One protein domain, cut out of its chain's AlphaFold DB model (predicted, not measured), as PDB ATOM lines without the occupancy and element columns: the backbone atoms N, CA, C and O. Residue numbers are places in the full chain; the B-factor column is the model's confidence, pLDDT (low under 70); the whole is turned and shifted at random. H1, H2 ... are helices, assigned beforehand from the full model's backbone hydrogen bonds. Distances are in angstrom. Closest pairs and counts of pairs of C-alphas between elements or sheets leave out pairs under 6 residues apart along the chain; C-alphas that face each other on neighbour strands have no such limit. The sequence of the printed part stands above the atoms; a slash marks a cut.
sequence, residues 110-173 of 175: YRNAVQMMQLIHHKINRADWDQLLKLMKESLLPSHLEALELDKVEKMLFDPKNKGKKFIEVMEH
ATOM      1  N   TYR A 110     125.857 194.172 129.365       92.06
ATOM      2  CA  TYR A 110     126.072 194.792 128.062       92.06
ATOM      3  C   TYR A 110     127.561 195.007 127.774       92.06
ATOM      4  O   TYR A 110     128.056 194.586 126.730       92.06
ATOM      5  N   ARG A 111     128.323 195.576 128.720       93.06
ATOM      6  CA  ARG A 111     129.777 195.762 128.546       93.06
ATOM      7  C   ARG A 111     130.512 194.440 128.331       93.06
ATOM      8  O   ARG A 111     131.390 194.366 127.475       93.06
ATOM      9  N   ASN A 112     130.150 193.406 129.085       93.44
ATOM     10  CA  ASN A 112     130.726 192.076 128.932       93.44
ATOM     11  C   ASN A 112     130.388 191.487 127.555       93.44
ATOM     12  O   ASN A 112     131.274 190.950 126.895       93.44
ATOM     13  N   ALA A 113     129.145 191.629 127.091       91.50
ATOM     14  CA  ALA A 113     128.717 191.182 125.769       91.50
ATOM     15  C   ALA A 113     129.440 191.920 124.633       91.50
ATOM     16  O   ALA A 113     129.918 191.272 123.705       91.50
ATOM     17  N   VAL A 114     129.622 193.241 124.736       93.69
ATOM     18  CA  VAL A 114     130.431 194.023 123.783       93.69
ATOM     19  C   VAL A 114     131.867 193.499 123.725       93.69
ATOM     20  O   VAL A 114     132.393 193.266 122.638       93.69
ATOM     21  N   GLN A 115     132.500 193.265 124.879       94.31
ATOM     22  CA  GLN A 115     133.863 192.728 124.925       94.31
ATOM     23  C   GLN A 115     133.947 191.318 124.333       94.31
ATOM     24  O   GLN A 115     134.859 191.037 123.557       94.31
ATOM     25  N   MET A 116     132.989 190.442 124.646       92.62
ATOM     26  CA  MET A 116     132.922 189.104 124.055       92.62
ATOM     27  C   MET A 116     132.791 189.181 122.529       92.62
ATOM     28  O   MET A 116     133.571 188.539 121.827       92.62
ATOM     29  N   MET A 117     131.889 190.023 122.010       90.62
ATOM     30  CA  MET A 117     131.705 190.226 120.567       90.62
ATOM     31  C   MET A 117     132.975 190.732 119.872       90.62
ATOM     32  O   MET A 117     133.276 190.318 118.756       90.62
ATOM     33  N   GLN A 118     133.766 191.584 120.522       92.69
ATOM     34  CA  GLN A 118     135.046 192.036 119.966       92.69
ATOM     35  C   GLN A 118     136.075 190.898 119.906       92.69
ATOM     36  O   GLN A 118     136.691 190.672 118.862       92.69
ATOM     37  N   LEU A 119     136.221 190.141 120.998       94.25
ATOM     38  CA  LEU A 119     137.199 189.055 121.104       94.25
ATOM     39  C   LEU A 119     136.929 187.923 120.108       94.25
ATOM     40  O   LEU A 119     137.870 187.377 119.533       94.25
ATOM     41  N   ILE A 120     135.662 187.592 119.829       92.75
ATOM     42  CA  ILE A 120     135.349 186.499 118.893       92.75
ATOM     43  C   ILE A 120     135.769 186.803 117.441       92.75
ATOM     44  O   ILE A 120     135.912 185.890 116.624       92.75
ATOM     45  N   HIS A 121     136.020 188.072 117.106       93.38
ATOM     46  CA  HIS A 121     136.536 188.479 115.798       93.38
ATOM     47  C   HIS A 121     138.068 188.469 115.705       93.38
ATOM     48  O   HIS A 121     138.618 188.643 114.609       93.38
ATOM     49  N   HIS A 122     138.770 188.252 116.819       96.06
ATOM     50  CA  HIS A 122     140.220 188.109 116.831       96.06
ATOM     51  C   HIS A 122     140.654 186.739 116.301       96.06
ATOM     52  O   HIS A 122     139.888 185.773 116.268       96.06
ATOM     53  N   LYS A 123     141.927 186.651 115.895       96.19
ATOM     54  CA  LYS A 123     142.571 185.362 115.619       96.19
ATOM     55  C   LYS A 123     142.685 184.561 116.910       96.19
ATOM     56  O   LYS A 123     143.059 185.119 117.942       96.19
ATOM     57  N   ILE A 124     142.445 183.258 116.817       95.50
ATOM     58  CA  ILE A 124     142.489 182.357 117.969       95.50
ATOM     59  C   ILE A 124     143.865 182.433 118.635       95.50
ATOM     60  O   ILE A 124     144.896 182.167 118.012       95.50
ATOM     61  N   ASN A 125     143.868 182.804 119.912       96.12
ATOM     62  CA  ASN A 125     145.047 182.832 120.764       96.12
ATOM     63  C   ASN A 125     144.648 182.591 122.225       96.12
ATOM     64  O   ASN A 125     143.476 182.681 122.587       96.12
ATOM     65  N   ARG A 126     145.633 182.252 123.065       95.50
ATOM     66  CA  ARG A 126     145.360 181.831 124.441       95.50
ATOM     67  C   ARG A 126     144.857 182.963 125.334       95.50
ATOM     68  O   ARG A 126     143.925 182.739 126.092       95.50
ATOM     69  N   ALA A 127     145.433 184.156 125.212       96.12
ATOM     70  CA  ALA A 127     145.067 185.290 126.053       96.12
ATOM     71  C   ALA A 127     143.602 185.703 125.839       96.12
ATOM     72  O   ALA A 127     142.854 185.843 126.805       96.12
ATOM     73  N   ASP A 128     143.174 185.804 124.578       96.12
ATOM     74  CA  ASP A 128     141.792 186.151 124.240       96.12
ATOM     75  C   ASP A 128     140.812 185.039 124.639       96.12
ATOM     76  O   ASP A 128     139.706 185.332 125.087       96.12
ATOM     77  N   TRP A 129     141.216 183.763 124.542       95.75
ATOM     78  CA  TRP A 129     140.409 182.643 125.043       95.75
ATOM     79  C   TRP A 129     140.212 182.714 126.557       95.75
ATOM     80  O   TRP A 129     139.084 182.604 127.033       95.75
ATOM     81  N   ASP A 130     141.284 182.932 127.317       96.00
ATOM     82  CA  ASP A 130     141.206 183.025 128.774       96.00
ATOM     83  C   ASP A 130     140.322 184.219 129.196       96.00
ATOM     84  O   ASP A 130     139.544 184.123 130.152       96.00
ATOM     85  N   GLN A 131     140.370 185.328 128.445       96.19
ATOM     86  CA  GLN A 131     139.487 186.476 128.651       96.19
ATOM     87  C   GLN A 131     138.023 186.163 128.302       96.19
ATOM     88  O   GLN A 131     137.138 186.476 129.101       96.19
ATOM     89  N   LEU A 132     137.754 185.517 127.161       94.19
ATOM     90  CA  LEU A 132     136.413 185.051 126.788       94.19
ATOM     91  C   LEU A 132     135.838 184.121 127.857       94.19
ATOM     92  O   LEU A 132     134.705 184.307 128.295       94.19
ATOM     93  N   LEU A 133     136.634 183.164 128.334       92.94
ATOM     94  CA  LEU A 133     136.241 182.219 129.372       92.94
ATOM     95  C   LEU A 133     135.866 182.926 130.675       92.94
ATOM     96  O   LEU A 133     134.875 182.569 131.313       92.94
ATOM     97  N   LYS A 134     136.643 183.940 131.070       94.56
ATOM     98  CA  LYS A 134     136.330 184.767 132.235       94.56
ATOM     99  C   LYS A 134     135.008 185.515 132.048       94.56
ATOM    100  O   LYS A 134     134.159 185.453 132.931       94.56
ATOM    101  N   LEU A 135     134.815 186.177 130.906       93.88
ATOM    102  CA  LEU A 135     133.589 186.927 130.613       93.88
ATOM    103  C   LEU A 135     132.354 186.015 130.586       93.88
ATOM    104  O   LEU A 135     131.346 186.348 131.204       93.88
ATOM    105  N   MET A 136     132.452 184.834 129.968       89.81
ATOM    106  CA  MET A 136     131.381 183.833 129.970       89.81
ATOM    107  C   MET A 136     131.022 183.405 131.396       89.81
ATOM    108  O   MET A 136     129.848 183.403 131.752       89.81
ATOM    109  N   LYS A 137     132.018 183.104 132.239       90.00
ATOM    110  CA  LYS A 137     131.793 182.712 133.643       90.00
ATOM    111  C   LYS A 137     131.141 183.805 134.487       90.00
ATOM    112  O   LYS A 137     130.424 183.496 135.431       90.00
ATOM    113  N   GLU A 138     131.404 185.069 134.170       89.94
ATOM    114  CA  GLU A 138     130.808 186.207 134.871       89.94
ATOM    115  C   GLU A 138     129.393 186.551 134.388       89.94
ATOM    116  O   GLU A 138     128.651 187.187 135.136       89.94
ATOM    117  N   SER A 139     129.037 186.187 133.154       84.06
ATOM    118  CA  SER A 139     127.791 186.617 132.504       84.06
ATOM    119  C   SER A 139     126.762 185.506 132.302       84.06
ATOM    120  O   SER A 139     125.587 185.810 132.114       84.06
ATOM    121  N   LEU A 140     127.164 184.236 132.327       82.81
ATOM    122  CA  LEU A 140     126.275 183.099 132.096       82.81
ATOM    123  C   LEU A 140     125.995 182.336 133.390       82.81
ATOM    124  O   LEU A 140     126.848 182.209 134.268       82.81
ATOM    125  N   LEU A 141     124.788 181.774 133.479       82.81
ATOM    126  CA  LEU A 141     124.440 180.851 134.553       82.81
ATOM    127  C   LEU A 141     125.313 179.585 134.472       82.81
ATOM    128  O   LEU A 141     125.606 179.127 133.365       82.81
ATOM    129  N   PRO A 142     125.668 178.962 135.614       82.12
ATOM    130  CA  PRO A 142     126.463 177.733 135.636       82.12
ATOM    131  C   PRO A 142     125.915 176.623 134.733       82.12
ATOM    132  O   PRO A 142     126.672 176.017 133.985       82.12
ATOM    133  N   SER A 143     124.594 176.427 134.710       79.88
ATOM    134  CA  SER A 143     123.939 175.436 133.847       79.88
ATOM    135  C   SER A 143     124.137 175.706 132.350       79.88
ATOM    136  O   SER A 143     124.255 174.771 131.563       79.88
ATOM    137  N   HIS A 144     124.200 176.976 131.938       81.44
ATOM    138  CA  HIS A 144     124.496 177.338 130.551       81.44
ATOM    139  C   HIS A 144     125.975 177.118 130.221       81.44
ATOM    140  O   HIS A 144     126.298 176.681 129.121       81.44
ATOM    141  N   LEU A 145     126.878 177.373 131.172       82.44
ATOM    142  CA  LEU A 145     128.310 177.109 130.998       82.44
ATOM    143  C   LEU A 145     128.610 175.614 130.872       82.44
ATOM    144  O   LEU A 145     129.455 175.228 130.071       82.44
ATOM    145  N   GLU A 146     127.907 174.779 131.637       82.31
ATOM    146  CA  GLU A 146     128.000 173.321 131.538       82.31
ATOM    147  C   GLU A 146     127.537 172.823 130.165       82.31
ATOM    148  O   GLU A 146     128.225 172.014 129.542       82.31
ATOM    149  N   ALA A 147     126.426 173.365 129.651       83.25
ATOM    150  CA  ALA A 147     125.901 173.019 128.331       83.25
ATOM    151  C   ALA A 147     126.853 173.386 127.175       83.25
ATOM    152  O   ALA A 147     126.823 172.733 126.137       83.25
ATOM    153  N   LEU A 148     127.711 174.396 127.353       81.12
ATOM    154  CA  LEU A 148     128.696 174.803 126.344       81.12
ATOM    155  C   LEU A 148     129.875 173.831 126.206       81.12
ATOM    156  O   LEU A 148     130.660 173.990 125.277       81.12
ATOM    157  N   GLU A 149     130.039 172.859 127.112       84.81
ATOM    158  CA  GLU A 149     131.145 171.890 127.094       84.81
ATOM    159  C   GLU A 149     132.514 172.556 126.832       84.81
ATOM    160  O   GLU A 149     133.241 172.190 125.906       84.81
ATOM    161  N   LEU A 150     132.863 173.563 127.645       87.62
ATOM    162  CA  LEU A 150     133.986 174.488 127.407       87.62
ATOM    163  C   LEU A 150     135.329 173.793 127.105       87.62
ATOM    164  O   LEU A 150     136.096 174.285 126.281       87.62
ATOM    165  N   ASP A 151     135.581 172.617 127.683       88.88
ATOM    166  CA  ASP A 151     136.770 171.805 127.390       88.88
ATOM    167  C   ASP A 151     136.809 171.300 125.937       88.88
ATOM    168  O   ASP A 151     137.876 171.211 125.322       88.88
ATOM    169  N   LYS A 152     135.654 170.933 125.367       89.56
ATOM    170  CA  LYS A 152     135.547 170.530 123.957       89.56
ATOM    171  C   LYS A 152     135.715 171.733 123.041       89.56
ATOM    172  O   LYS A 152     136.411 171.616 122.031       89.56
ATOM    173  N   VAL A 153     135.126 172.871 123.407       90.25
ATOM    174  CA  VAL A 153     135.274 174.131 122.667       90.25
ATOM    175  C   VAL A 153     136.743 174.536 122.615       90.25
ATOM    176  O   VAL A 153     137.273 174.774 121.532       90.25
ATOM    177  N   GLU A 154     137.439 174.510 123.752       93.38
ATOM    178  CA  GLU A 154     138.867 174.818 123.825       93.38
ATOM    179  C   GLU A 154     139.693 173.891 122.924       93.38
ATOM    180  O   GLU A 154     140.477 174.356 122.094       93.38
ATOM    181  N   LYS A 155     139.481 172.571 123.023       92.75
ATOM    182  CA  LYS A 155     140.175 171.593 122.169       92.75
ATOM    183  C   LYS A 155     139.922 171.838 120.684       92.75
ATOM    184  O   LYS A 155     140.832 171.661 119.880       92.75
ATOM    185  N   MET A 156     138.708 172.242 120.317       91.25
ATOM    186  CA  MET A 156     138.353 172.539 118.934       91.25
ATOM    187  C   MET A 156     139.027 173.819 118.437       91.25
ATOM    188  O   MET A 156     139.582 173.827 117.338       91.25
ATOM    189  N   LEU A 157     139.017 174.885 119.240       93.31
ATOM    190  CA  LEU A 157     139.645 176.163 118.904       93.31
ATOM    191  C   LEU A 157     141.150 176.006 118.667       93.31
ATOM    192  O   LEU A 157     141.671 176.514 117.674       93.31
ATOM    193  N   PHE A 158     141.837 175.258 119.532       94.75
ATOM    194  CA  PHE A 158     143.290 175.065 119.467       94.75
ATOM    195  C   PHE A 158     143.732 173.827 118.669       94.75
ATOM    196  O   PHE A 158     144.910 173.464 118.694       94.75
ATOM    197  N   ASP A 159     142.824 173.198 117.920       94.62
ATOM    198  CA  ASP A 159     143.177 172.155 116.958       94.62
ATOM    199  C   ASP A 159     144.127 172.738 115.887       94.62
ATOM    200  O   ASP A 159     143.840 173.807 115.331       94.62
ATOM    201  N   PRO A 160     145.240 172.058 115.542       93.69
ATOM    202  CA  PRO A 160     146.169 172.516 114.509       93.69
ATOM    203  C   PRO A 160     145.507 172.927 113.184       93.69
ATOM    204  O   PRO A 160     146.004 173.837 112.516       93.69
ATOM    205  N   LYS A 161     144.368 172.319 112.819       93.81
ATOM    206  CA  LYS A 161     143.597 172.647 111.603       93.81
ATOM    207  C   LYS A 161     142.969 174.048 111.611       93.81
ATOM    208  O   LYS A 161     142.555 174.544 110.564       93.81
ATOM    209  N   ASN A 162     142.868 174.674 112.781       93.56
ATOM    210  CA  ASN A 162     142.258 175.987 112.982       93.56
ATOM    211  C   ASN A 162     143.294 177.102 113.181       93.56
ATOM    212  O   ASN A 162     142.938 178.256 113.427       93.56
ATOM    213  N   LYS A 163     144.587 176.798 113.018       91.19
ATOM    214  CA  LYS A 163     145.656 177.792 113.111       91.19
ATOM    215  C   LYS A 163     145.417 178.958 112.146       91.19
ATOM    216  O   LYS A 163     145.296 178.772 110.939       91.19
ATOM    217  N   GLY A 164     145.417 180.177 112.686       91.94
ATOM    218  CA  GLY A 164     145.251 181.415 111.916       91.94
ATOM    219  C   GLY A 164     143.801 181.830 111.651       91.94
ATOM    220  O   GLY A 164     143.610 182.943 111.158       91.94
ATOM    221  N   LYS A 165     142.819 180.994 112.014       95.00
ATOM    222  CA  LYS A 165     141.389 181.320 111.960       95.00
ATOM    223  C   LYS A 165     140.970 182.251 113.093       95.00
ATOM    224  O   LYS A 165     141.681 182.396 114.096       95.00
ATOM    225  N   LYS A 166     139.808 182.880 112.930       95.50
ATOM    226  CA  LYS A 166     139.139 183.642 113.995       95.50
ATOM    227  C   LYS A 166     138.306 182.727 114.890       95.50
ATOM    228  O   LYS A 166     137.914 181.645 114.459       95.50
ATOM    229  N   PHE A 167     138.011 183.159 116.116       92.56
ATOM    230  CA  PHE A 167     137.141 182.388 117.018       92.56
ATOM    231  C   PHE A 167     135.765 182.141 116.388       92.56
ATOM    232  O   PHE A 167     135.323 180.996 116.341       92.56
ATOM    233  N   ILE A 168     135.129 183.183 115.842       91.25
ATOM    234  CA  ILE A 168     133.797 183.088 115.226       91.25
ATOM    235  C   ILE A 168     133.731 182.031 114.111       91.25
ATOM    236  O   ILE A 168     132.809 181.228 114.092       91.25
ATOM    237  N   GLU A 169     134.769 181.932 113.274       91.38
ATOM    238  CA  GLU A 169     134.849 180.966 112.163       91.38
ATOM    239  C   GLU A 169     134.861 179.508 112.638       91.38
ATOM    240  O   GLU A 169     134.535 178.598 111.882       91.38
ATOM    241  N   VAL A 170     135.293 179.256 113.874       89.06
ATOM    242  CA  VAL A 170     135.295 177.911 114.459       89.06
ATOM    243  C   VAL A 170     134.027 177.678 115.274       89.06
ATOM    244  O   VAL A 170     133.472 176.582 115.223       89.06
ATOM    245  N   MET A 171     133.546 178.698 115.989       83.38
ATOM    246  CA  MET A 171     132.346 178.600 116.820       83.38
ATOM    247  C   MET A 171     131.054 178.467 116.007       83.38
ATOM    248  O   MET A 171     130.156 177.762 116.446       83.38
ATOM    249  N   GLU A 172     130.966 179.053 114.808       79.94
ATOM    250  CA  GLU A 172     129.812 178.886 113.901       79.94
ATOM    251  C   GLU A 172     129.559 177.422 113.490       79.94
ATOM    252  O   GLU A 172     128.471 177.071 113.034       79.94
ATOM    253  N   HIS A 173     130.554 176.544 113.647       69.56
ATOM    254  CA  HIS A 173     130.446 175.118 113.333       69.56
ATOM    255  C   HIS A 173     130.077 174.243 114.538       69.56
ATOM    256  O   HIS A 173     129.958 173.022 114.391       69.56
TER     257      HIS A 173
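AT A GLANCE: This is residues 110 to 173 of the 175 residues of an uncharacterized protein of Sphingobacterium detergens (UniProt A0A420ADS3). The longest helix, H2, makes a helical hairpin with H1 on one side of it, and past the end of H2 the chain turns through H3 and folds back as H4 on the other side of H2. The short H5 packs on H4 and comes close to H1, with the C-alphas of Leu 119 and Phe 167 7.8 A apart, while H5 stays apart from H2 and H3. The printed part has 64 residues, with five named helices in the order H1, H2, H3, H4, H5 and no named strand, and its class is all helix. It is compact, with a radius of gyration of the C-alphas of 11.4 A, and rounded, with spans of 31 by 22 by 20 A.

IN THESE COORDINATES: H2 covers residues 126 to 139, 19.9 A from first to last C-alpha; it begins at C-alpha 126, at (145.360, 181.831, 124.441). Before it, H1 covers residues 110 to 119, 14.3 A long, beginning at C-alpha 110, at (126.072, 194.792, 128.062). After H2 come H3, residues 142 to 147, 8.7 A long, and H4, residues 150 to 157, 10.4 A long. H5 covers residues 167 to 171, 6.1 A long, ending at C-alpha 171, at (132.346, 178.600, 116.820).

HOW THE PARTS SIT: H2 and H1 touch and form a helical hairpin, with a shallow tilt of 23 degrees, opposite ways; their closest C-alphas are those of Leu 132 and Met 116, 6.0 A apart. H2 and H3 are close but not clearly touching: their closest C-alphas, of Lys 137 and Leu 145, are 7.1 A apart, and the two run opposite ways at a steep tilt of 55 degrees. H2 and H4 are near each other, with 7 pairs of C-alphas within 10 A but no pair within 8 A. H3 and H4 meet only through their link. H4 and H5 touch, and their closest C-alphas, of Leu 157 and Val 170, are 6.5 A apart. H5 and H1 are close but not clearly touching, with the closest C-alphas, of Phe 167 and Leu 119, 7.8 A apart. H1 is apart from H3 and H4, and H5 is apart from H2 and H3. In H1, H2, H3, H4 and H5 every O i to N i+4 pair is within hydrogen-bond range.

THE WHOLE: The two C-alphas farthest apart are those of Tyr 110 and Pro 160, at 32.9 A. The printed part has no cut. The links from H2 to H3 and from H3 to H4 are tight, those from H1 to H2 and from H4 to H5 are short, and no link is long. The mean pLDDT of the printed part is 90.5, and one residue, His 173, is under 70.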